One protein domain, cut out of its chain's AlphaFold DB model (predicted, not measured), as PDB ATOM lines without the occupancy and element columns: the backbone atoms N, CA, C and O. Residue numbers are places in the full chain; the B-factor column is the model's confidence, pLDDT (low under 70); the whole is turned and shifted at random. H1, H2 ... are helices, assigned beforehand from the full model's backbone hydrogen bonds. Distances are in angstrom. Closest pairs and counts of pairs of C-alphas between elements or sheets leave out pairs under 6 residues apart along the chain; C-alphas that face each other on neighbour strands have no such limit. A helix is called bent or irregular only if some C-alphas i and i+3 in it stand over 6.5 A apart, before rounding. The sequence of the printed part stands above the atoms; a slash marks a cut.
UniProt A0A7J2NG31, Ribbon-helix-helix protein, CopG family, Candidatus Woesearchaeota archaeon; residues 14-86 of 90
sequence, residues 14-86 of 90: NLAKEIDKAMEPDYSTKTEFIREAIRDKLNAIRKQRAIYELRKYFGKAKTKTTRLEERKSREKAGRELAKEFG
ATOM      1  N   ASN A  14      20.139 -48.720 -43.686       97.62
ATOM      2  CA  ASN A  14      18.855 -48.077 -43.964       97.62
ATOM      3  C   ASN A  14      18.502 -47.060 -42.876       97.62
ATOM      4  O   ASN A  14      18.172 -45.925 -43.205       97.62
ATOM      5  N   LEU A  15      18.696 -47.416 -41.604       95.56
ATOM      6  CA  LEU A  15      18.487 -46.497 -40.486       95.56
ATOM      7  C   LEU A  15      19.424 -45.284 -40.565       95.56
ATOM      8  O   LEU A  15      18.994 -44.162 -40.333       95.56
ATOM      9  N   ALA A  16      20.689 -45.481 -40.949       94.31
ATOM     10  CA  ALA A  16      21.617 -44.367 -41.152       94.31
ATOM     11  C   ALA A  16      21.106 -43.371 -42.210       94.31
ATOM     12  O   ALA A  16      21.178 -42.164 -42.001       94.31
ATOM     13  N   LYS A  17      20.541 -43.868 -43.319       94.88
ATOM     14  CA  LYS A  17      19.937 -43.023 -44.364       94.88
ATOM     15  C   LYS A  17      18.661 -42.328 -43.893       94.88
ATOM     16  O   LYS A  17      18.395 -41.208 -44.312       94.88
ATOM     17  N   GLU A  18      17.856 -42.992 -43.071       94.88
ATOM     18  CA  GLU A  18      16.650 -42.394 -42.491       94.88
ATOM     19  C   GLU A  18      16.990 -41.272 -41.514       94.88
ATOM     20  O   GLU A  18      16.362 -40.221 -41.578       94.88
ATOM     21  N   ILE A  19      18.017 -41.456 -40.678       93.44
ATOM     22  CA  ILE A  19      18.533 -40.408 -39.788       93.44
ATOM     23  C   ILE A  19      18.949 -39.183 -40.605       93.44
ATOM     24  O   ILE A  19      18.568 -38.070 -40.261       93.44
ATOM     25  N   ASP A  20      19.675 -39.387 -41.704       91.25
ATOM     26  CA  ASP A  20      20.154 -38.286 -42.545       91.25
ATOM     27  C   ASP A  20      19.006 -37.488 -43.161       91.25
ATOM     28  O   ASP A  20      19.060 -36.265 -43.200       91.25
ATOM     29  N   LYS A  21      17.941 -38.173 -43.586       92.94
ATOM     30  CA  LYS A  21      16.736 -37.523 -44.112       92.94
ATOM     31  C   LYS A  21      15.927 -36.818 -43.029       92.94
ATOM     32  O   LYS A  21      15.407 -35.744 -43.279       92.94
ATOM     33  N   ALA A  22      15.792 -37.431 -41.853       91.62
ATOM     34  CA  ALA A  22      15.009 -36.886 -40.743       91.62
ATOM     35  C   ALA A  22      15.683 -35.680 -40.071       91.62
ATOM     36  O   ALA A  22      15.034 -34.940 -39.340       91.62
ATOM     37  N   MET A  23      16.986 -35.510 -40.298       91.44
ATOM     38  CA  MET A  23      17.764 -34.382 -39.804       91.44
ATOM     39  C   MET A  23      17.397 -33.068 -40.515       91.44
ATOM     40  O   MET A  23      17.427 -32.017 -39.883       91.44
ATOM     41  N   GLU A  24      17.049 -33.107 -41.804       87.06
ATOM     42  CA  GLU A  24      16.714 -31.911 -42.586       87.06
ATOM     43  C   GLU A  24      15.199 -31.636 -42.529       87.06
ATOM     44  O   GLU A  24      14.413 -32.547 -42.805       87.06
ATOM     45  N   PRO A  25      14.747 -30.407 -42.203       84.31
ATOM     46  CA  PRO A  25      15.497 -29.142 -42.131       84.31
ATOM     47  C   PRO A  25      15.948 -28.712 -40.720       84.31
ATOM     48  O   PRO A  25      16.555 -27.652 -40.572       84.31
ATOM     49  N   ASP A  26      15.618 -29.481 -39.685       89.38
ATOM     50  CA  ASP A  26      15.581 -28.973 -38.308       89.38
ATOM     51  C   ASP A  26      16.920 -29.050 -37.555       89.38
ATOM     52  O   ASP A  26      17.078 -28.417 -36.509       89.38
ATOM     53  N   TYR A  27      17.897 -29.803 -38.065       90.75
ATOM     54  CA  TYR A  27      19.150 -30.080 -37.363       90.75
ATOM     55  C   TYR A  27      20.376 -29.849 -38.241       90.75
ATOM     56  O   TYR A  27      20.420 -30.217 -39.413       90.75
ATOM     57  N   SER A  28      21.426 -29.289 -37.636       88.94
ATOM     58  CA  SER A  28      22.664 -28.962 -38.356       88.94
ATOM     59  C   SER A  28      23.663 -30.122 -38.378       88.94
ATOM     60  O   SER A  28      24.538 -30.176 -39.242       88.94
ATOM     61  N   THR A  29      23.582 -31.049 -37.414       91.69
ATOM     62  CA  THR A  29      24.507 -32.189 -37.320       91.69
ATOM     63  C   THR A  29      23.812 -33.469 -36.857       91.69
ATOM     64  O   THR A  29      22.931 -33.440 -35.995       91.69
ATOM     65  N   LYS A  30      24.295 -34.627 -37.332       90.62
ATOM     66  CA  LYS A  30      23.799 -35.944 -36.885       90.62
ATOM     67  C   LYS A  30      23.943 -36.125 -35.374       90.62
ATOM     68  O   LYS A  30      23.083 -36.714 -34.729       90.62
ATOM     69  N   THR A  31      25.030 -35.612 -34.800       91.75
ATOM     70  CA  THR A  31      25.301 -35.700 -33.362       91.75
ATOM     71  C   THR A  31      24.260 -34.946 -32.541       91.75
ATOM     72  O   THR A  31      23.856 -35.432 -31.488       91.75
ATOM     73  N   GLU A  32      23.835 -33.769 -32.998       91.56
ATOM     74  CA  GLU A  32      22.781 -32.986 -32.352       91.56
ATOM     75  C   GLU A  32      21.442 -33.721 -32.408       91.56
ATOM     76  O   GLU A  32      20.849 -33.973 -31.359       91.56
ATOM     77  N   PHE A  33      21.042 -34.168 -33.602       93.88
ATOM     78  CA  PHE A  33      19.821 -34.945 -33.807       93.88
ATOM     79  C   PHE A  33      19.770 -36.185 -32.903       93.88
ATOM     80  O   PHE A  33      18.817 -36.391 -32.152       93.88
ATOM     81  N   ILE A  34      20.835 -36.993 -32.914       93.31
ATOM     82  CA  ILE A  34      20.923 -38.214 -32.105       93.31
ATOM     83  C   ILE A  34      20.874 -37.882 -30.608       93.31
ATOM     84  O   ILE A  34      20.225 -38.592 -29.839       93.31
ATOM     85  N   ARG A  35      21.533 -36.802 -30.170       92.62
ATOM     86  CA  ARG A  35      21.539 -36.397 -28.759       92.62
ATOM     87  C   ARG A  35      20.144 -35.997 -28.282       92.62
ATOM     88  O   ARG A  35      19.746 -36.442 -27.204       92.62
ATOM     89  N   GLU A  36      19.414 -35.202 -29.061       93.56
ATOM     90  CA  GLU A  36      18.039 -34.811 -28.730       93.56
ATOM     91  C   GLU A  36      17.100 -36.019 -28.733       93.56
ATOM     92  O   GLU A  36      16.416 -36.264 -27.739       93.56
ATOM     93  N   ALA A  37      17.171 -36.874 -29.757       94.69
ATOM     94  CA  ALA A  37      16.368 -38.094 -29.818       94.69
ATOM     95  C   ALA A  37      16.598 -39.017 -28.603       94.69
ATOM     96  O   ALA A  37      15.650 -39.565 -28.028       94.69
ATOM     97  N   ILE A  38      17.853 -39.170 -28.160       94.94
ATOM     98  CA  ILE A  38      18.185 -39.939 -26.951       94.94
ATOM     99  C   ILE A  38      17.606 -39.264 -25.699       94.94
ATOM    100  O   ILE A  38      17.024 -39.955 -24.855       94.94
ATOM    101  N   ARG A  39      17.727 -37.936 -25.558       95.12
ATOM    102  CA  ARG A  39      17.159 -37.184 -24.422       95.12
ATOM    103  C   ARG A  39      15.649 -37.361 -24.342       95.12
ATOM    104  O   ARG A  39      15.134 -37.693 -23.270       95.12
ATOM    105  N   ASP A  40      14.961 -37.226 -25.464       96.38
ATOM    106  CA  ASP A  40      13.514 -37.390 -25.544       96.38
ATOM    107  C   ASP A  40      13.086 -38.803 -25.180       96.38
ATOM    108  O   ASP A  40      12.177 -38.990 -24.361       96.38
ATOM    109  N   LYS A  41      13.792 -39.819 -25.688       97.19
ATOM    110  CA  LYS A  41      13.506 -41.211 -25.341       97.19
ATOM    111  C   LYS A  41      13.708 -41.482 -23.851       97.19
ATOM    112  O   LYS A  41      12.857 -42.122 -23.228       97.19
ATOM    113  N   LEU A  42      14.793 -40.983 -23.257       96.38
ATOM    114  CA  LEU A  42      15.057 -41.126 -21.823       96.38
ATOM    115  C   LEU A  42      13.985 -40.430 -20.981       96.38
ATOM    116  O   LEU A  42      13.496 -41.004 -20.004       96.38
ATOM    117  N   ASN A  43      13.572 -39.227 -21.375       96.12
ATOM    118  CA  ASN A  43      12.499 -38.494 -20.713       96.12
ATOM    119  C   ASN A  43      11.159 -39.232 -20.814       96.12
ATOM    120  O   ASN A  43      10.447 -39.342 -19.815       96.12
ATOM    121  N   ALA A  44      10.835 -39.800 -21.977       96.69
ATOM    122  CA  ALA A  44       9.640 -40.614 -22.163       96.69
ATOM    123  C   ALA A  44       9.647 -41.857 -21.258       96.69
ATOM    124  O   ALA A  44       8.660 -42.119 -20.569       96.69
ATOM    125  N   ILE A  45      10.773 -42.576 -21.176       95.69
ATOM    126  CA  ILE A  45      10.927 -43.741 -20.287       95.69
ATOM    127  C   ILE A  45      10.744 -43.335 -18.818       95.69
ATOM    128  O   ILE A  45      10.026 -44.005 -18.074       95.69
ATOM    129  N   ARG A  46      11.354 -42.223 -18.383       94.38
ATOM    130  CA  ARG A  46      11.202 -41.701 -17.012       94.38
ATOM    131  C   ARG A  46       9.748 -41.352 -16.697       94.38
ATOM    132  O   ARG A  46       9.242 -41.772 -15.659       94.38
ATOM    133  N   LYS A  47       9.056 -40.656 -17.608       94.31
ATOM    134  CA  LYS A  47       7.626 -40.328 -17.474       94.31
ATOM    135  C   LYS A  47       6.766 -41.589 -17.368       94.31
ATOM    136  O   LYS A  47       5.926 -41.673 -16.480       94.31
ATOM    137  N   GLN A  48       7.002 -42.585 -18.222       93.81
ATOM    138  CA  GLN A  48       6.268 -43.855 -18.182       93.81
ATOM    139  C   GLN A  48       6.453 -44.586 -16.849       93.81
ATOM    140  O   GLN A  48       5.473 -45.044 -16.264       93.81
ATOM    141  N   ARG A  49       7.686 -44.641 -16.328       92.56
ATOM    142  CA  ARG A  49       7.966 -45.220 -15.004       92.56
ATOM    143  C   ARG A  49       7.253 -44.460 -13.889       92.56
ATOM    144  O   ARG A  49       6.615 -45.088 -13.053       92.56
ATOM    145  N   ALA A  50       7.300 -43.129 -13.906       90.75
ATOM    146  CA  ALA A  50       6.610 -42.308 -12.915       90.75
ATOM    147  C   ALA A  50       5.090 -42.545 -12.931       90.75
ATOM    148  O   ALA A  50       4.486 -42.724 -11.878       90.75
ATOM    149  N   ILE A  51       4.476 -42.621 -14.117       91.12
ATOM    150  CA  ILE A  51       3.047 -42.938 -14.263       91.12
ATOM    151  C   ILE A  51       2.740 -44.346 -13.742       91.12
ATOM    152  O   ILE A  51       1.729 -44.540 -13.071       91.12
ATOM    153  N   TYR A  52       3.590 -45.329 -14.038       90.50
ATOM    154  CA  TYR A  52       3.421 -46.694 -13.545       90.50
ATOM    155  C   TYR A  52       3.471 -46.762 -12.013       90.50
ATOM    156  O   TYR A  52       2.606 -47.385 -11.397       90.50
ATOM    157  N   GLU A  53       4.423 -46.069 -11.386       88.75
ATOM    158  CA  GLU A  53       4.485 -45.963  -9.927       88.75
ATOM    159  C   GLU A  53       3.258 -45.238  -9.362       88.75
ATOM    160  O   GLU A  53       2.630 -45.740  -8.434       88.75
ATOM    161  N   LEU A  54       2.837 -44.124  -9.970       86.00
ATOM    162  CA  LEU A  54       1.637 -43.379  -9.573       86.00
ATOM    163  C   LEU A  54       0.368 -44.250  -9.641       86.00
ATOM    164  O   LEU A  54      -0.473 -44.209  -8.741       86.00
ATOM    165  N   ARG A  55       0.256 -45.109 -10.665       84.25
ATOM    166  CA  ARG A  55      -0.850 -46.071 -10.818       84.25
ATOM    167  C   ARG A  55      -0.985 -47.037  -9.654       84.25
ATOM    168  O   ARG A  55      -2.109 -47.416  -9.345       84.25
ATOM    169  N   LYS A  56       0.101 -47.380  -8.956       82.69
ATOM    170  CA  LYS A  56       0.020 -48.212  -7.745       82.69
ATOM    171  C   LYS A  56      -0.747 -47.534  -6.613       82.69
ATOM    172  O   LYS A  56      -1.132 -48.227  -5.673       82.69
ATOM    173  N   TYR A  57      -0.920 -46.216  -6.654       79.94
ATOM    174  CA  TYR A  57      -1.592 -45.436  -5.616       79.94
ATOM    175  C   TYR A  57      -2.995 -44.981  -6.032       79.94
ATOM    176  O   TYR A  57      -3.839 -44.751  -5.162       79.94
ATOM    177  N   PHE A  58      -3.291 -44.912  -7.335       72.31
ATOM    178  CA  PHE A  58      -4.646 -44.635  -7.813       72.31
ATOM    179  C   PHE A  58      -5.636 -45.711  -7.344       72.31
ATOM    180  O   PHE A  58      -5.360 -46.905  -7.406       72.31
ATOM    181  N   GLY A  59      -6.794 -45.282  -6.835       69.00
ATOM    182  CA  GLY A  59      -7.856 -46.176  -6.358       69.00
ATOM    183  C   GLY A  59      -7.606 -46.852  -5.002       69.00
ATOM    184  O   GLY A  59      -8.529 -47.447  -4.454       69.00
ATOM    185  N   LYS A  60      -6.409 -46.733  -4.404       68.44
ATOM    186  CA  LYS A  60      -6.156 -47.234  -3.037       68.44
ATOM    187  C   LYS A  60      -6.854 -46.414  -1.953       68.44
ATOM    188  O   LYS A  60      -7.102 -46.929  -0.863       68.44
ATOM    189  N   ALA A  61      -7.177 -45.153  -2.231       66.44
ATOM    190  CA  ALA A  61      -7.955 -44.324  -1.322       66.44
ATOM    191  C   ALA A  61      -9.417 -44.802  -1.313       66.44
ATOM    192  O   ALA A  61     -10.183 -44.523  -2.232       66.44
ATOM    193  N   LYS A  62      -9.790 -45.550  -0.268       64.75
ATOM    194  CA  LYS A  62     -11.156 -46.065  -0.052       64.75
ATOM    195  C   LYS A  62     -12.143 -44.989   0.415       64.75
ATOM    196  O   LYS A  62     -13.343 -45.238   0.455       64.75
ATOM    197  N   THR A  63     -11.649 -43.812   0.791       69.81
ATOM    198  CA  THR A  63     -12.427 -42.728   1.392       69.81
ATOM    199  C   THR A  63     -12.295 -41.450   0.571       69.81
ATOM    200  O   THR A  63     -11.240 -41.153   0.012       69.81
ATOM    201  N   LYS A  64     -13.384 -40.678   0.485       65.06
ATOM    202  CA  LYS A  64     -13.337 -39.311  -0.041       65.06
ATOM    203  C   LYS A  64     -12.801 -38.405   1.061       65.06
ATOM    204  O   LYS A  64     -13.444 -38.261   2.094       65.06
ATOM    205  N   THR A  65     -11.640 -37.807   0.838       74.75
ATOM    206  CA  THR A  65     -11.062 -36.827   1.760       74.75
ATOM    207  C   THR A  65     -11.825 -35.511   1.650       74.75
ATOM    208  O   THR A  65     -12.051 -35.006   0.547       74.75
ATOM    209  N   THR A  66     -12.229 -34.934   2.778       79.38
ATOM    210  CA  THR A  66     -12.838 -33.597   2.788       79.38
ATOM    211  C   THR A  66     -11.783 -32.521   2.501       79.38
ATOM    212  O   THR A  66     -10.595 -32.708   2.763       79.38
ATOM    213  N   ARG A  67     -12.196 -31.342   2.010       74.81
ATOM    214  CA  ARG A  67     -11.273 -30.209   1.755       74.81
ATOM    215  C   ARG A  67     -10.398 -29.854   2.966       74.81
ATOM    216  O   ARG A  67      -9.244 -29.469   2.801       74.81
ATOM    217  N   LEU A  68     -10.949 -29.963   4.175       80.50
ATOM    218  CA  LEU A  68     -10.250 -29.664   5.429       80.50
ATOM    219  C   LEU A  68      -9.149 -30.683   5.736       80.50
ATOM    220  O   LEU A  68      -8.045 -30.300   6.124       80.50
ATOM    221  N   GLU A  69      -9.434 -31.968   5.547       81.44
ATOM    222  CA  GLU A  69      -8.462 -33.048   5.742       81.44
ATOM    223  C   GLU A  69      -7.360 -32.993   4.686       81.44
ATOM    224  O   GLU A  69      -6.184 -33.100   5.018       81.44
ATOM    225  N   GLU A  70      -7.720 -32.713   3.433       81.12
ATOM    226  CA  GLU A  70      -6.757 -32.555   2.349       81.12
ATOM    227  C   GLU A  70      -5.805 -31.376   2.611       81.12
ATOM    228  O   GLU A  70      -4.598 -31.494   2.387       81.12
ATOM    229  N   ARG A  71      -6.321 -30.251   3.130       83.31
ATOM    230  CA  ARG A  71      -5.494 -29.099   3.520       83.31
ATOM    231  C   ARG A  71      -4.507 -29.471   4.626       83.31
ATOM    232  O   ARG A  71      -3.321 -29.182   4.493       83.31
ATOM    233  N   LYS A  72      -4.964 -30.168   5.675       87.31
ATOM    234  CA  LYS A  72      -4.097 -30.637   6.772       87.31
ATOM    235  C   LYS A  72      -3.013 -31.596   6.276       87.31
ATOM    236  O   LYS A  72      -1.854 -31.455   6.660       87.31
ATOM    237  N   SER A  73      -3.366 -32.540   5.403       84.44
ATOM    238  CA  SER A  73      -2.402 -33.466   4.795       84.44
ATOM    239  C   SER A  73      -1.366 -32.737   3.940       84.44
ATOM    240  O   SER A  73      -0.179 -33.036   4.054       84.44
ATOM    241  N   ARG A  74      -1.785 -31.747   3.137       83.44
ATOM    242  CA  ARG A  74      -0.879 -30.916   2.327       83.44
ATOM    243  C   ARG A  74       0.087 -30.101   3.184       83.44
ATOM    244  O   ARG A  74       1.282 -30.115   2.914       83.44
ATOM    245  N   GLU A  75      -0.400 -29.442   4.235       87.69
ATOM    246  CA  GLU A  75       0.450 -28.681   5.165       87.69
ATOM    247  C   GLU A  75       1.449 -29.575   5.911       87.69
ATOM    248  O   GLU A  75       2.571 -29.151   6.194       87.69
ATOM    249  N   LYS A  76       1.054 -30.805   6.261       88.75
ATOM    250  CA  LYS A  76       1.944 -31.765   6.919       88.75
ATOM    251  C   LYS A  76       3.040 -32.250   5.966       88.75
ATOM    252  O   LYS A  76       4.213 -32.134   6.304       88.75
ATOM    253  N   ALA A  77       2.666 -32.711   4.771       88.12
ATOM    254  CA  ALA A  77       3.619 -33.155   3.752       88.12
ATOM    255  C   ALA A  77       4.571 -32.025   3.324       88.12
ATOM    256  O   ALA A  77       5.770 -32.243   3.185       88.12
ATOM    257  N   GLY A  78       4.053 -30.800   3.178       85.19
ATOM    258  CA  GLY A  78       4.862 -29.621   2.874       85.19
ATOM    259  C   GLY A  78       5.897 -29.316   3.960       85.19
ATOM    260  O   GLY A  78       7.047 -29.048   3.631       85.19
ATOM    261  N   ARG A  79       5.525 -29.420   5.245       88.25
ATOM    262  CA  ARG A  79       6.462 -29.259   6.372       88.25
ATOM    263  C   ARG A  79       7.538 -30.343   6.411       88.25
ATOM    264  O   ARG A  79       8.693 -30.029   6.680       88.25
ATOM    265  N   GLU A  80       7.171 -31.594   6.150       87.50
ATOM    266  CA  GLU A  80       8.121 -32.714   6.103       87.50
ATOM    267  C   GLU A  80       9.144 -32.529   4.973       87.50
ATOM    268  O   GLU A  80      10.345 -32.600   5.227       87.50
ATOM    269  N   LEU A  81       8.686 -32.172   3.768       85.56
ATOM    270  CA  LEU A  81       9.562 -31.867   2.634       85.56
ATOM    271  C   LEU A  81      10.439 -30.637   2.898       85.56
ATOM    272  O   LEU A  81      11.638 -30.664   2.654       85.56
ATOM    273  N   ALA A  82       9.878 -29.557   3.441       85.00
ATOM    274  CA  ALA A  82      10.654 -28.360   3.752       85.00
ATOM    275  C   ALA A  82      11.780 -28.647   4.759       85.00
ATOM    276  O   ALA A  82      12.891 -28.151   4.593       85.00
ATOM    277  N   LYS A  83      11.532 -29.518   5.748       87.94
ATOM    278  CA  LYS A  83      12.558 -29.986   6.688       87.94
ATOM    279  C   LYS A  83      13.636 -30.832   6.004       87.94
ATOM    280  O   LYS A  83      14.809 -30.670   6.321       87.94
ATOM    281  N   GLU A  84      13.249 -31.713   5.084       83.75
ATOM    282  CA  GLU A  84      14.179 -32.555   4.315       83.75
ATOM    283  C   GLU A  84      15.109 -31.719   3.421       83.75
ATOM    284  O   GLU A  84      16.298 -32.010   3.321       83.75
ATOM    285  N   PHE A  85      14.588 -30.639   2.831       83.00
ATOM    286  CA  PHE A  85      15.332 -29.760   1.924       83.00
ATOM    287  C   PHE A  85      15.896 -28.489   2.588       83.00
ATOM    288  O   PHE A  85      16.481 -27.657   1.898       83.00
ATOM    289  N   GLY A  86      15.748 -28.326   3.908       83.00
ATOM    290  CA  GLY A  86      16.288 -27.184   4.661       83.00
ATOM    291  C   GLY A  86      15.657 -25.828   4.314       83.00
ATOM    292  O   GLY A  86      16.326 -24.803   4.395       83.00
TER     293      GLY A  86
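This is residues 14 to 86 of the 90 residues of the protein "Ribbon-helix-helix protein, CopG family" of Candidatus Woesearchaeota archaeon (UniProt A0A7J2NG31). Three helices are strung out along an open, extended chain: the long helix H2 makes much of the longest axis, the short helix H1 meets the first residues of H2 at a corner of about a right angle, and H3 lies past the far end of H2, at the end of a long link. H3 turns partly back, with x rising along it where x falls along H2, but it touches neither of the other helices, and there is no shared core. The printed part has 73 residues with three named helices, in the order H1, H2, H3 along the chain, and no named strand. The class is all helix, with 54 of the 73 printed residues in the helices. The whole is extended, with a radius of gyration of the C-alphas of 21.9 A, and its C-alphas span 59 by 32 by 18 A along the three main axes, an outline that is only just elongated.

The printed part begins with H1, residues 14 to 23. H1 touches H2, residues 30 to 55, with 4 pairs of C-alphas within 8 A. The closest C-alphas of the two are those of Met 23 and Phe 33, 6.4 A apart. H2 touches H1 with residues 30 to 33 alone. The lines of H1 and H2 stand at 86 degrees, about perpendicular, and their centres are 20.4 A apart. Farther along the chain, residues 37 to 64, of which 37 to 55 belong to H2, stand free: no C-alpha 8 or more residues away along the chain is within 10 A of theirs. H3, residues 67 to 84, is apart from H2, with no C-alpha of the one within 8 A of the other. H3 is apart from H1 as well. Residues 66 to 72, of which 67 to 72 belong to H3, stand free, and so do residues 74 to 86, of which 74 to 84 belong to H3. In H1, H2 and H3 every backbone O i to N i+4 pair is within hydrogen-bond range.

H1 runs from Asn 14, whose C-alpha is at (18.855, -48.077, -43.964), to Met 23, whose C-alpha is at (17.764, -34.382, -39.804). It has 10 residues and runs mostly along y, and its first and last C-alphas are 14.4 A apart. H2 has 26 residues, Lys 30 to Arg 55, and is the longest helix. Its C-alphas go from (23.799, -35.944, -36.885) at residue 30 to (-0.850, -46.071, -10.818) at residue 55, a length of 37.3 A. H3 has 18 residues, Arg 67 to Glu 84, and runs almost wholly along x. It measures 25.7 A from first to last C-alpha and ends at Glu 84, whose C-alpha is at (14.179, -32.555, 4.315). None of the three helices is bent or irregular.

The two C-alphas farthest apart are those of Asn 14 and Leu 68, at 60.2 A. The first and last printed C-alphas, those of Asn 14 and Gly 86, are 53.0 A apart. The link from H1 to H2, with 6 residues between them, is short but not tight. The link from H2 to H3, with 11 residues between them, is long. The printed part, residues 14 to 86 of a full chain of 90, has no cut. The mean pLDDT of the printed part is 87.3; the means are 94 for H1, 93 for H2 and 85 for H3. Confidence in the model is low, under 70, at six residues, 59 to 64, in the long link.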